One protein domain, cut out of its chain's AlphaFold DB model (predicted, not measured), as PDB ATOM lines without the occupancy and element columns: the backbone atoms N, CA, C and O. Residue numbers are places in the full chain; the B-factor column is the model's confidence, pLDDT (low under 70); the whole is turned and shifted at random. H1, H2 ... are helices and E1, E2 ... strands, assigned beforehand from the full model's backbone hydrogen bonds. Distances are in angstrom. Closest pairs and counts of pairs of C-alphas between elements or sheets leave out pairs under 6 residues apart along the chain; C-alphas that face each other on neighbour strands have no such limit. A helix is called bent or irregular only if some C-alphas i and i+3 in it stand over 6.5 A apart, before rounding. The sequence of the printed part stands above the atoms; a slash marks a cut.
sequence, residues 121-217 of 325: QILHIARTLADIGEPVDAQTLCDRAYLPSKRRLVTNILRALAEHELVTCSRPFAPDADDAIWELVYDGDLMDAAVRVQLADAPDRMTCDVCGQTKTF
ATOM      1  N   GLN A 121      35.097  41.357 162.434       88.81
ATOM      2  CA  GLN A 121      35.647  40.137 163.026       88.81
ATOM      3  C   GLN A 121      37.118  39.965 162.660       88.81
ATOM      4  O   GLN A 121      37.902  39.531 163.502       88.81
ATOM      5  N   ILE A 122      37.495  40.329 161.434       93.00
ATOM      6  CA  ILE A 122      38.887  40.312 160.986       93.00
ATOM      7  C   ILE A 122      39.688  41.357 161.746       93.00
ATOM      8  O   ILE A 122      40.711  41.007 162.328       93.00
ATOM      9  N   LEU A 123      39.185  42.591 161.832       92.50
ATOM     10  CA  LEU A 123      39.842  43.659 162.587       92.50
ATOM     11  C   LEU A 123      40.029  43.294 164.065       92.50
ATOM     12  O   LEU A 123      41.090  43.541 164.632       92.50
ATOM     13  N   HIS A 124      39.033  42.659 164.690       91.56
ATOM     14  CA  HIS A 124      39.132  42.205 166.081       91.56
ATOM     15  C   HIS A 124      40.234  41.156 166.283       91.56
ATOM     16  O   HIS A 124      41.020  41.245 167.230       91.56
ATOM     17  N   ILE A 125      40.329  40.170 165.385       95.75
ATOM     18  CA  ILE A 125      41.376  39.140 165.450       95.75
ATOM     19  C   ILE A 125      42.752  39.717 165.119       95.75
ATOM     20  O   ILE A 125      43.708  39.396 165.821       95.75
ATOM     21  N   ALA A 126      42.850  40.587 164.114       94.69
ATOM     22  CA  ALA A 126      44.076  41.292 163.761       94.69
ATOM     23  C   ALA A 126      44.599  42.111 164.949       94.69
ATOM     24  O   ALA A 126      45.745  41.939 165.355       94.69
ATOM     25  N   ARG A 127      43.733  42.898 165.599       93.56
ATOM     26  CA  ARG A 127      44.085  43.635 166.818       93.56
ATOM     27  C   ARG A 127      44.572  42.706 167.923       93.56
ATOM     28  O   ARG A 127      45.614  42.950 168.515       93.56
ATOM     29  N   THR A 128      43.849  41.613 168.164       93.81
ATOM     30  CA  THR A 128      44.226  40.641 169.199       93.81
ATOM     31  C   THR A 128      45.596  40.012 168.911       93.81
ATOM     32  O   THR A 128      46.379  39.814 169.833       93.81
ATOM     33  N   LEU A 129      45.910  39.706 167.648       94.69
ATOM     34  CA  LEU A 129      47.223  39.191 167.240       94.69
ATOM     35  C   LEU A 129      48.336  40.221 167.446       94.69
ATOM     36  O   LEU A 129      49.380  39.872 167.996       94.69
ATOM     37  N   ALA A 130      48.102  41.474 167.048       92.88
ATOM     38  CA  ALA A 130      49.048  42.569 167.256       92.88
ATOM     39  C   ALA A 130      49.325  42.810 168.750       92.88
ATOM     40  O   ALA A 130      50.478  42.975 169.139       92.88
ATOM     41  N   ASP A 131      48.285  42.753 169.589       91.81
ATOM     42  CA  ASP A 131      48.400  42.906 171.045       91.81
ATOM     43  C   ASP A 131      49.174  41.744 171.702       91.81
ATOM     44  O   ASP A 131      49.794  41.927 172.751       91.81
ATOM     45  N   ILE A 132      49.127  40.539 171.118       94.56
ATOM     46  CA  ILE A 132      49.881  39.371 171.600       94.56
ATOM     47  C   ILE A 132      51.362  39.490 171.213       94.56
ATOM     48  O   ILE A 132      52.221  39.299 172.070       94.56
ATOM     49  N   GLY A 133      51.663  39.808 169.949       90.75
ATOM     50  CA  GLY A 133      53.031  40.056 169.469       90.75
ATOM     51  C   GLY A 133      53.977  38.843 169.475       90.75
ATOM     52  O   GLY A 133      55.168  38.996 169.213       90.75
ATOM     53  N   GLU A 134      53.472  37.645 169.764       94.88
ATOM     54  CA  GLU A 134      54.219  36.385 169.806       94.88
ATOM     55  C   GLU A 134      53.460  35.265 169.066       94.88
ATOM     56  O   GLU A 134      52.237  35.356 168.903       94.88
ATOM     57  N   PRO A 135      54.151  34.200 168.605       97.31
ATOM     58  CA  PRO A 135      53.499  33.064 167.961       97.31
ATOM     59  C   PRO A 135      52.459  32.408 168.877       97.31
ATOM     60  O   PRO A 135      52.746  32.091 170.033       97.31
ATOM     61  N   VAL A 136      51.252  32.169 168.360       97.00
ATOM     62  CA  VAL A 136      50.096  31.753 169.164       97.00
ATOM     63  C   VAL A 136      49.307  30.626 168.502       97.00
ATOM     64  O   VAL A 136      49.123  30.595 167.286       97.00
ATOM     65  N   ASP A 137      48.817  29.673 169.294       95.75
ATOM     66  CA  ASP A 137      47.890  28.656 168.802       95.75
ATOM     67  C   ASP A 137      46.457  29.212 168.663       95.75
ATOM     68  O   ASP A 137      46.059  30.194 169.300       95.75
ATOM     69  N   ALA A 138      45.640  28.568 167.828       91.75
ATOM     70  CA  ALA A 138      44.287  29.048 167.549       91.75
ATOM     71  C   ALA A 138      43.381  29.084 168.796       91.75
ATOM     72  O   ALA A 138      42.481  29.923 168.860       91.75
ATOM     73  N   GLN A 139      43.582  28.195 169.776       91.12
ATOM     74  CA  GLN A 139      42.768  28.155 170.992       91.12
ATOM     75  C   GLN A 139      43.119  29.325 171.914       91.12
ATOM     76  O   GLN A 139      42.216  30.041 172.349       91.12
ATOM     77  N   THR A 140      44.407  29.580 172.135       92.06
ATOM     78  CA  THR A 140      44.888  30.737 172.895       92.06
ATOM     79  C   THR A 140      44.406  32.040 172.263       92.06
ATOM     80  O   THR A 140      43.922  32.922 172.974       92.06
ATOM     81  N   LEU A 141      44.443  32.152 170.929       92.50
ATOM     82  CA  LEU A 141      43.903  33.322 170.239       92.50
ATOM     83  C   LEU A 141      42.386  33.459 170.427       92.50
ATOM     84  O   LEU A 141      41.902  34.558 170.685       92.50
ATOM     85  N   CYS A 142      41.626  32.361 170.357       89.94
ATOM     86  CA  CYS A 142      40.191  32.383 170.656       89.94
ATOM     87  C   CYS A 142      39.912  32.874 172.076       89.94
ATOM     88  O   CYS A 142      38.975  33.645 172.283       89.94
ATOM     89  N   ASP A 143      40.705  32.436 173.050       85.56
ATOM     90  CA  ASP A 143      40.527  32.815 174.445       85.56
ATOM     91  C   ASP A 143      40.857  34.299 174.662       85.56
ATOM     92  O   ASP A 143      40.089  35.001 175.323       85.56
ATOM     93  N   ARG A 144      41.932  34.801 174.039       82.88
ATOM     94  CA  ARG A 144      42.340  36.219 174.075       82.88
ATOM     95  C   ARG A 144      41.366  37.140 173.345       82.88
ATOM     96  O   ARG A 144      41.092  38.230 173.831       82.88
ATOM     97  N   ALA A 145      40.798  36.681 172.233       86.06
ATOM     98  CA  ALA A 145      39.783  37.406 171.478       86.06
ATOM     99  C   ALA A 145      38.380  37.303 172.109       86.06
ATOM    100  O   ALA A 145      37.428  37.848 171.557       86.06
ATOM    101  N   TYR A 146      38.214  36.591 173.231       83.44
ATOM    102  CA  TYR A 146      36.921  36.324 173.874       83.44
ATOM    103  C   TYR A 146      35.909  35.566 172.982       83.44
ATOM    104  O   TYR A 146      34.695  35.742 173.088       83.44
ATOM    105  N   LEU A 147      36.399  34.654 172.133       82.50
ATOM    106  CA  LEU A 147      35.636  33.868 171.153       82.50
ATOM    107  C   LEU A 147      35.831  32.332 171.284       82.50
ATOM    108  O   LEU A 147      36.013  31.654 170.269       82.50
ATOM    109  N   PRO A 148      35.730  31.707 172.475       74.25
ATOM    110  CA  PRO A 148      36.129  30.299 172.672       74.25
ATOM    111  C   PRO A 148      35.282  29.281 171.892       74.25
ATOM    112  O   PRO A 148      35.746  28.199 171.551       74.25
ATOM    113  N   SER A 149      34.019  29.604 171.598       77.88
ATOM    114  CA  SER A 149      33.106  28.732 170.849       77.88
ATOM    115  C   SER A 149      33.206  28.934 169.339       77.88
ATOM    116  O   SER A 149      32.526  28.245 168.577       77.88
ATOM    117  N   LYS A 150      34.048  29.872 168.888       86.44
ATOM    118  CA  LYS A 150      34.190  30.236 167.479       86.44
ATOM    119  C   LYS A 150      35.564  29.886 166.910       86.44
ATOM    120  O   LYS A 150      35.982  30.521 165.949       86.44
ATOM    121  N   ARG A 151      36.218  28.828 167.407       88.19
ATOM    122  CA  ARG A 151      37.506  28.339 166.872       88.19
ATOM    123  C   ARG A 151      37.528  28.252 165.351       88.19
ATOM    124  O   ARG A 151      38.421  28.785 164.716       88.19
ATOM    125  N   ARG A 152      36.475  27.694 164.747       88.31
ATOM    126  CA  ARG A 152      36.359  27.603 163.285       88.31
ATOM    127  C   ARG A 152      36.333  28.964 162.575       88.31
ATOM    128  O   ARG A 152      36.866  29.072 161.479       88.31
ATOM    129  N   LEU A 153      35.692  29.974 163.163       88.94
ATOM    130  CA  LEU A 153      35.692  31.330 162.613       88.94
ATOM    131  C   LEU A 153      37.092  31.935 162.707       88.94
ATOM    132  O   LEU A 153      37.590  32.431 161.708       88.94
ATOM    133  N   VAL A 154      37.731  31.838 163.875       93.38
ATOM    134  CA  VAL A 154      39.083  32.367 164.104       93.38
ATOM    135  C   VAL A 154      40.090  31.710 163.165       93.38
ATOM    136  O   VAL A 154      40.839  32.408 162.497       93.38
ATOM    137  N   THR A 155      40.047  30.384 163.009       93.69
ATOM    138  CA  THR A 155      40.883  29.672 162.034       93.69
ATOM    139  C   THR A 155      40.606  30.129 160.601       93.69
ATOM    140  O   THR A 155      41.540  30.263 159.824       93.69
ATOM    141  N   ASN A 156      39.353  30.395 160.221       93.19
ATOM    142  CA  ASN A 156      39.057  30.926 158.888       93.19
ATOM    143  C   ASN A 156      39.604  32.347 158.695       93.19
ATOM    144  O   ASN A 156      40.171  32.618 157.646       93.19
ATOM    145  N   ILE A 157      39.486  33.215 159.700       95.12
ATOM    146  CA  ILE A 157      40.060  34.567 159.669       95.12
ATOM    147  C   ILE A 157      41.580  34.495 159.529       95.12
ATOM    148  O   ILE A 157      42.141  35.134 158.652       95.12
ATOM    149  N   LEU A 158      42.244  33.659 160.327       96.44
ATOM    150  CA  LEU A 158      43.687  33.433 160.238       96.44
ATOM    151  C   LEU A 158      44.116  32.938 158.850       96.44
ATOM    152  O   LEU A 158      45.147  33.351 158.334       96.44
ATOM    153  N   ARG A 159      43.303  32.090 158.214       94.94
ATOM    154  CA  ARG A 159      43.547  31.628 156.841       94.94
ATOM    155  C   ARG A 159      43.341  32.731 155.804       94.94
ATOM    156  O   ARG A 159      44.107  32.767 154.854       94.94
ATOM    157  N   ALA A 160      42.356  33.613 155.987       94.69
ATOM    158  CA  ALA A 160      42.204  34.802 155.149       94.69
ATOM    159  C   ALA A 160      43.415  35.734 155.310       94.69
ATOM    160  O   ALA A 160      44.031  36.107 154.324       94.69
ATOM    161  N   LEU A 161      43.833  36.026 156.545       96.12
ATOM    162  CA  LEU A 161      45.028  36.833 156.820       96.12
ATOM    163  C   LEU A 161      46.300  36.213 156.208       96.12
ATOM    164  O   LEU A 161      47.154  36.943 155.718       96.12
ATOM    165  N   ALA A 162      46.421  34.881 156.207       95.81
ATOM    166  CA  ALA A 162      47.551  34.186 155.590       95.81
ATOM    167  C   ALA A 162      47.550  34.243 154.056       95.81
ATOM    168  O   ALA A 162      48.621  34.310 153.463       95.81
ATOM    169  N   GLU A 163      46.376  34.245 153.418       94.50
ATOM    170  CA  GLU A 163      46.253  34.435 151.963       94.50
ATOM    171  C   GLU A 163      46.784  35.813 151.530       94.50
ATOM    172  O   GLU A 163      47.328  35.961 150.442       94.50
ATOM    173  N   HIS A 164      46.685  36.806 152.419       94.62
ATOM    174  CA  HIS A 164      47.243  38.150 152.238       94.62
ATOM    175  C   HIS A 164      48.657  38.309 152.820       94.62
ATOM    176  O   HIS A 164      49.113  39.431 153.022       94.62
ATOM    177  N   GLU A 165      49.346  37.202 153.117       95.94
ATOM    178  CA  GLU A 165      50.720  37.178 153.644       95.94
ATOM    179  C   GLU A 165      50.901  37.952 154.963       95.94
ATOM    180  O   GLU A 165      52.006  38.371 155.302       95.94
ATOM    181  N   LEU A 166      49.828  38.141 155.739       96.56
ATOM    182  CA  LEU A 166      49.907  38.877 157.002       96.56
ATOM    183  C   LEU A 166      50.383  37.987 158.147       96.56
ATOM    184  O   LEU A 166      51.117  38.417 159.036       96.56
ATOM    185  N   VAL A 167      49.983  36.719 158.111       97.25
ATOM    186  CA  VAL A 167      50.356  35.702 159.096       97.25
ATOM    187  C   VAL A 167      50.781  34.416 158.398       97.25
ATOM    188  O   VAL A 167      50.361  34.134 157.279       97.25
ATOM    189  N   THR A 168      51.570  33.590 159.075       96.88
ATOM    190  CA  THR A 168      51.901  32.234 158.620       96.88
ATOM    191  C   THR A 168      51.423  31.192 159.620       96.88
ATOM    192  O   THR A 168      51.215  31.482 160.797       96.88
ATOM    193  N   CYS A 169      51.213  29.964 159.140       96.38
ATOM    194  CA  CYS A 169      50.824  28.826 159.965       96.38
ATOM    195  C   CYS A 169      51.894  27.739 159.887       96.38
ATOM    196  O   CYS A 169      52.284  27.340 158.790       96.38
ATOM    197  N   SER A 170      52.296  27.178 161.029       96.19
ATOM    198  CA  SER A 170      53.233  26.045 161.077       96.19
ATOM    199  C   SER A 170      52.674  24.769 160.428       96.19
ATOM    200  O   SER A 170      53.432  23.879 160.036       96.19
ATOM    201  N   ARG A 171      51.342  24.662 160.309       92.06
ATOM    202  CA  ARG A 171      50.624  23.525 159.715       92.06
ATOM    203  C   ARG A 171      49.521  23.988 158.759       92.06
ATOM    204  O   ARG A 171      48.341  23.814 159.065       92.06
ATOM    205  N   PRO A 172      49.857  24.492 157.560       88.81
ATOM    206  CA  PRO A 172      48.857  25.021 156.630       88.81
ATOM    207  C   PRO A 172      47.812  23.969 156.206       88.81
ATOM    208  O   PRO A 172      46.641  24.290 156.024       88.81
ATOM    209  N   PHE A 173      48.179  22.681 156.147       87.25
ATOM    210  CA  PHE A 173      47.253  21.581 155.814       87.25
ATOM    211  C   PHE A 173      46.425  21.065 157.005       87.25
ATOM    212  O   PHE A 173      45.445  20.333 156.827       87.25
ATOM    213  N   ALA A 174      46.773  21.452 158.228       89.19
ATOM    214  CA  ALA A 174      46.025  21.137 159.442       89.19
ATOM    215  C   ALA A 174      45.973  22.367 160.369       89.19
ATOM    216  O   ALA A 174      46.435  22.295 161.504       89.19
ATOM    217  N   PRO A 175      45.407  23.493 159.894       88.50
ATOM    218  CA  PRO A 175      45.355  24.760 160.627       88.50
ATOM    219  C   PRO A 175      44.457  24.678 161.869       88.50
ATOM    220  O   PRO A 175      44.481  25.549 162.734       88.50
ATOM    221  N   ASP A 176      43.624  23.640 161.926       87.38
ATOM    222  CA  ASP A 176      42.747  23.282 163.023       87.38
ATOM    223  C   ASP A 176      43.398  22.332 164.037       87.38
ATOM    224  O   ASP A 176      42.781  22.069 165.064       87.38
ATOM    225  N   ALA A 177      44.617  21.834 163.796       89.38
ATOM    226  CA  ALA A 177      45.330  20.997 164.759       89.38
ATOM    227  C   ALA A 177      45.690  21.789 166.028       89.38
ATOM    228  O   ALA A 177      45.944  22.990 165.970       89.38
ATOM    229  N   ASP A 178      45.712  21.117 167.180       89.12
ATOM    230  CA  ASP A 178      45.990  21.758 168.477       89.12
ATOM    231  C   ASP A 178      47.433  22.276 168.608       89.12
ATOM    232  O   ASP A 178      47.711  23.123 169.446       89.12
ATOM    233  N   ASP A 179      48.347  21.789 167.772       91.38
ATOM    234  CA  ASP A 179      49.750  22.203 167.703       91.38
ATOM    235  C   ASP A 179      50.062  23.085 166.479       91.38
ATOM    236  O   ASP A 179      51.230  23.321 166.156       91.38
ATOM    237  N   ALA A 180      49.031  23.570 165.779       95.12
ATOM    238  CA  ALA A 180      49.188  24.590 164.751       95.12
ATOM    239  C   ALA A 180      49.452  25.951 165.410       95.12
ATOM    240  O   ALA A 180      48.625  26.459 166.169       95.12
ATOM    241  N   ILE A 181      50.600  26.543 165.087       97.31
ATOM    242  CA  ILE A 181      51.036  27.849 165.585       97.31
ATOM    243  C   ILE A 181      50.887  28.867 164.464       97.31
ATOM    244  O   ILE A 181      51.215  28.573 163.312       97.31
ATOM    245  N   TRP A 182      50.384  30.045 164.817       97.19
ATOM    246  CA  TRP A 182      50.216  31.186 163.933       97.19
ATOM    247  C   TRP A 182      51.181  32.293 164.329       97.19
ATOM    248  O   TRP A 182      51.288  32.629 165.506       97.19
ATOM    249  N   GLU A 183      51.874  32.850 163.345       96.69
ATOM    250  CA  GLU A 183      52.906  33.867 163.543       96.69
ATOM    251  C   GLU A 183      52.647  35.065 162.632       96.69
ATOM    252  O   GLU A 183      52.313  34.895 161.458       96.69
ATOM    253  N   LEU A 184      52.790  36.272 163.179       95.75
ATOM    254  CA  LEU A 184      52.745  37.514 162.416       95.75
ATOM    255  C   LEU A 184      54.022  37.632 161.580       95.75
ATOM    256  O   LEU A 184      55.115  37.578 162.133       95.75
ATOM    257  N   VAL A 185      53.883  37.804 160.266       95.50
ATOM    258  CA  VAL A 185      55.029  37.994 159.352       95.50
ATOM    259  C   VAL A 185      55.019  39.350 158.655       95.50
ATOM    260  O   VAL A 185      55.978  39.702 157.974       95.50
ATOM    261  N   TYR A 186      53.937  40.109 158.810       92.88
ATOM    262  CA  TYR A 186      53.828  41.444 158.254       92.88
ATOM    263  C   TYR A 186      54.641  42.449 159.076       92.88
ATOM    264  O   TYR A 186      54.354  42.662 160.252       92.88
ATOM    265  N   ASP A 187      55.612  43.099 158.435       88.62
ATOM    266  CA  ASP A 187      56.493  44.099 159.061       88.62
ATOM    267  C   ASP A 187      55.837  45.492 159.227       88.62
ATOM    268  O   ASP A 187      56.447  46.407 159.783       88.62
ATOM    269  N   GLY A 188      54.617  45.690 158.710       90.69
ATOM    270  CA  GLY A 188      53.886  46.962 158.755       90.69
ATOM    271  C   GLY A 188      52.787  47.022 159.823       90.69
ATOM    272  O   GLY A 188      52.697  46.177 160.712       90.69
ATOM    273  N   ASP A 189      51.908  48.023 159.717       91.81
ATOM    274  CA  ASP A 189      50.716  48.108 160.568       91.81
ATOM    275  C   ASP A 189      49.681  47.055 160.147       91.81
ATOM    276  O   ASP A 189      49.002  47.183 159.124       91.81
ATOM    277  N   LEU A 190      49.563  46.001 160.956       92.44
ATOM    278  CA  LEU A 190      48.620  44.912 160.726       92.44
ATOM    279  C   LEU A 190      47.171  45.408 160.611       92.44
ATOM    280  O   LEU A 190      46.398  44.814 159.863       92.44
ATOM    281  N   MET A 191      46.790  46.472 161.323       93.38
ATOM    282  CA  MET A 191      45.419  46.976 161.284       93.38
ATOM    283  C   MET A 191      45.093  47.595 159.930       93.38
ATOM    284  O   MET A 191      44.042  47.273 159.383       93.38
ATOM    285  N   ASP A 192      45.993  48.409 159.369       90.94
ATOM    286  CA  ASP A 192      45.823  49.020 158.041       90.94
ATOM    287  C   ASP A 192      45.743  47.950 156.940       90.94
ATOM    288  O   ASP A 192      44.874  47.990 156.065       90.94
ATOM    289  N   ALA A 193      46.589  46.920 157.035       91.19
ATOM    290  CA  ALA A 193      46.545  45.793 156.111       91.19
ATOM    291  C   ALA A 193      45.252  44.965 156.254       91.19
ATOM    292  O   ALA A 193      44.641  44.585 155.252       91.19
ATOM    293  N   ALA A 194      44.790  44.730 157.486       92.62
ATOM    294  CA  ALA A 194      43.601  43.930 157.775       92.62
ATOM    295  C   ALA A 194      42.290  44.561 157.273       92.62
ATOM    296  O   ALA A 194      41.342  43.820 157.018       92.62
ATOM    297  N   VAL A 195      42.229  45.886 157.061       91.38
ATOM    298  CA  VAL A 195      41.053  46.572 156.474       91.38
ATOM    299  C   VAL A 195      40.683  45.994 155.103       91.38
ATOM    300  O   VAL A 195      39.515  46.001 154.718       91.38
ATOM    301  N   ARG A 196      41.667  45.477 154.359       89.44
ATOM    302  CA  ARG A 196      41.480  44.952 152.998       89.44
ATOM    303  C   ARG A 196      41.127  43.470 152.956       89.44
ATOM    304  O   ARG A 196      40.790  42.970 151.887       89.44
ATOM    305  N   VAL A 197      41.215  42.776 154.088       91.75
ATOM    306  CA  VAL A 197      40.987  41.334 154.168       91.75
ATOM    307  C   VAL A 197      39.517  41.072 154.459       91.75
ATOM    308  O   VAL A 197      38.916  41.684 155.340       91.75
ATOM    309  N   GLN A 198      38.935  40.133 153.722       89.56
ATOM    310  CA  GLN A 198      37.552  39.703 153.873       89.56
ATOM    311  C   GLN A 198      37.498  38.236 154.293       89.56
ATOM    312  O   GLN A 198      38.350  37.425 153.935       89.56
ATOM    313  N   LEU A 199      36.461  37.838 155.037       88.44
ATOM    314  CA  LEU A 199      36.334  36.442 155.481       88.44
ATOM    315  C   LEU A 199      36.175  35.474 154.294       88.44
ATOM    316  O   LEU A 199      36.501  34.293 154.407       88.44
ATOM    317  N   ALA A 200      35.671  35.984 153.167       85.56
ATOM    318  CA  ALA A 200      35.552  35.265 151.905       85.56
ATOM    319  C   ALA A 200      36.909  34.934 151.258       85.56
ATOM    320  O   ALA A 200      36.964  34.016 150.445       85.56
ATOM    321  N   ASP A 201      37.985  35.623 151.649       87.94
ATOM    322  CA  ASP A 201      39.336  35.369 151.138       87.94
ATOM    323  C   ASP A 201      39.951  34.108 151.753       87.94
ATOM    324  O   ASP A 201      40.950  33.593 151.263       87.94
ATOM    325  N   ALA A 202      39.355  33.573 152.827       88.88
ATOM    326  CA  ALA A 202      39.807  32.327 153.424       88.88
ATOM    327  C   ALA A 202      39.700  31.184 152.397       88.88
ATOM    328  O   ALA A 202      38.586  30.853 151.981       88.88
ATOM    329  N   PRO A 203      40.802  30.500 152.032       85.75
ATOM    330  CA  PRO A 203      40.746  29.487 150.989       85.75
ATOM    331  C   PRO A 203      39.773  28.353 151.349       85.75
ATOM    332  O   PRO A 203      39.822  27.790 152.440       85.75
ATOM    333  N   ASP A 204      38.918  27.915 150.429       84.31
ATOM    334  CA  ASP A 204      38.035  26.761 150.684       84.31
ATOM    335  C   ASP A 204      38.765  25.418 150.555       84.31
ATOM    336  O   ASP A 204      38.270  24.367 150.964       84.31
ATOM    337  N   ARG A 205      39.968  25.428 149.978       86.19
ATOM    338  CA  ARG A 205      40.804  24.246 149.774       86.19
ATOM    339  C   ARG A 205      42.277  24.617 149.813       86.19
ATOM    340  O   ARG A 205      42.638  25.699 149.373       86.19
ATOM    341  N   MET A 206      43.118  23.706 150.285       84.00
ATOM    342  CA  MET A 206      44.566  23.788 150.088       84.00
ATOM    343  C   MET A 206      45.090  22.472 149.548       84.00
ATOM    344  O   MET A 206      44.630  21.403 149.954       84.00
ATOM    345  N   THR A 207      46.077  22.562 148.667       83.94
ATOM    346  CA  THR A 207      46.739  21.406 148.069       83.94
ATOM    347  C   THR A 207      48.146  21.291 148.616       83.94
ATOM    348  O   THR A 207      48.911  22.245 148.536       83.94
ATOM    349  N   CYS A 208      48.473  20.125 149.171       79.88
ATOM    350  CA  CYS A 208      49.824  19.803 149.594       79.88
ATOM    351  C   CYS A 208      50.740  19.743 148.380       79.88
ATOM    352  O   CYS A 208      50.538  18.939 147.475       79.88
ATOM    353  N   ASP A 209      51.747  20.597 148.375       79.19
ATOM    354  CA  ASP A 209      52.814  20.677 147.389       79.19
ATOM    355  C   ASP A 209      53.713  19.430 147.397       79.19
ATOM    356  O   ASP A 209      54.214  19.027 146.349       79.19
ATOM    357  N   VAL A 210      53.855  18.762 148.549       82.25
ATOM    358  CA  VAL A 210      54.659  17.533 148.679       82.25
ATOM    359  C   VAL A 210      53.930  16.294 148.152       82.25
ATOM    360  O   VAL A 210      54.499  15.522 147.382       82.25
ATOM    361  N   CYS A 211      52.686  16.058 148.585       86.81
ATOM    362  CA  CYS A 211      51.958  14.818 148.273       86.81
ATOM    363  C   CYS A 211      50.798  14.991 147.280       86.81
ATOM    364  O   CYS A 211      50.141  14.011 146.933       86.81
ATOM    365  N   GLY A 212      50.505  16.218 146.842       87.19
ATOM    366  CA  GLY A 212      49.405  16.536 145.926       87.19
ATOM    367  C   GLY A 212      48.005  16.429 146.541       87.19
ATOM    368  O   GLY A 212      47.014  16.692 145.858       87.19
ATOM    369  N   GLN A 213      47.879  16.041 147.815       83.00
ATOM    370  CA  GLN A 213      46.572  15.881 148.450       83.00
ATOM    371  C   GLN A 213      45.907  17.238 148.672       83.00
ATOM    372  O   GLN A 213      46.476  18.133 149.290       83.00
ATOM    373  N   THR A 214      44.676  17.374 148.183       85.06
ATOM    374  CA  THR A 214      43.851  18.565 148.400       85.06
ATOM    375  C   THR A 214      42.930  18.342 149.594       85.06
ATOM    376  O   THR A 214      42.114  17.421 149.579       85.06
ATOM    377  N   LYS A 215      43.030  19.194 150.613       83.31
ATOM    378  CA  LYS A 215      42.089  19.245 151.737       83.31
ATOM    379  C   LYS A 215      41.113  20.390 151.511       83.31
ATOM    380  O   LYS A 215      41.533  21.523 151.290       83.31
ATOM    381  N   THR A 216      39.819  20.101 151.570       81.75
ATOM    382  CA  THR A 216      38.763  21.116 151.578       81.75
ATOM    383  C   THR A 216      38.443  21.514 153.015       81.75
ATOM    384  O   THR A 216      38.335  20.675 153.912       81.75
ATOM    385  N   PHE A 217      38.317  22.812 153.251       75.88
ATOM    386  CA  PHE A 217      38.079  23.389 154.560       75.88
ATOM    387  C   PHE A 217      36.633  23.845 154.652       75.88
ATOM    388  O   PHE A 217      36.220  24.850 154.089       75.88
TER     389      PHE A 217
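AT A GLANCE: This is residues 121 to 217 of the 325 residues of an uncharacterized protein of Glycomyces sp. MMG10089 (UniProt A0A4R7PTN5). A compact cluster of three crossed helices, H1, H2 and H3, is covered on one side by a small two-stranded hairpin, E1 and E2, while a second small hairpin, E3 and E4, lies away from these parts at one end. The short helix H4 packs on H1, and residues 136 to 137 pair with E2 as a short extra strand piece. The printed part has 97 residues, with four named helices and four named strands in the order H1 H2 H3 E1 E2 H4 E3 E4; both two-stranded sheets are antiparallel, and the class is mixed, helices and strands. The whole is compact, with a radius of gyration of the C-alphas of 12.6 A and spans of 36 by 25 by 22 A.

HOW THE PARTS SIT: E1, residues 167 to 169, and E2, residues 181 to 184, form an antiparallel hairpin at 160 degrees, with N 168 and O 183 within hydrogen-bond range at 2.8 A. The short pairing of residues 136 to 137 with residues 181 to 182 of E2 is antiparallel. H3, residues 148 to 163, comes closest to E1 at the C-alphas of Ala 162 and Thr 168, 5.6 A apart. H3 is irregular, with C-alphas 149 and 152 8.3 A apart, and has a kink of 28 degrees near residue 155. The hub is H1, residues 121 to 132, which touches three helices. Its residues 121 to 125 alone touch H3, about perpendicular at 88 degrees, closest at the C-alphas of Ile 122 and Ile 157, 6.0 A. Its residues 125 to 129 alone touch H2, residues 138 to 144, about perpendicular at 84 degrees, closest at the C-alphas of Thr 128 and Arg 144, 6.8 A. H2 and H3 touch at a steep tilt of 65 degrees, opposite ways, closest at the C-alphas of Cys 142 and Pro 148, 5.0 A. H4, residues 190 to 194, touches H1, closest at the C-alphas of Leu 123 and Ala 194, 6.1 A. E3, residues 205 to 207, and E4, residues 214 to 216, form an antiparallel hairpin at 165 degrees, with N 215 and O 206 2.8 A apart, within hydrogen-bond range; E3 and E4 are apart from H1, H2, H3, E1 and E2. Every O i to N i+4 pair is within hydrogen-bond range in H1, H2 and H4, and 10 of 12 are in H3.

IN THESE COORDINATES: H1 begins at C-alpha 121, (35.647, 40.137, 163.026), and is 16.6 A long. H2 measures 9.9 A, H3 23.4 A and E2 10.3 A, from first to last C-alpha. E1 starts at C-alpha 167, (50.356, 35.702, 159.096), and is 6.9 A long; H4 is 5.9 A and E3 6.8 A. E4, 6.5 A long, ends at C-alpha 216, (38.763, 21.116, 151.578).

THE WHOLE: The two C-alphas farthest apart, those of Tyr 146 and Cys 211, are 36.7 A apart. The printed part has no cut, and the link from E1 to E2, 11 residues, is long. The mean pLDDT of the printed part is 90.3, and no printed residue is under 70.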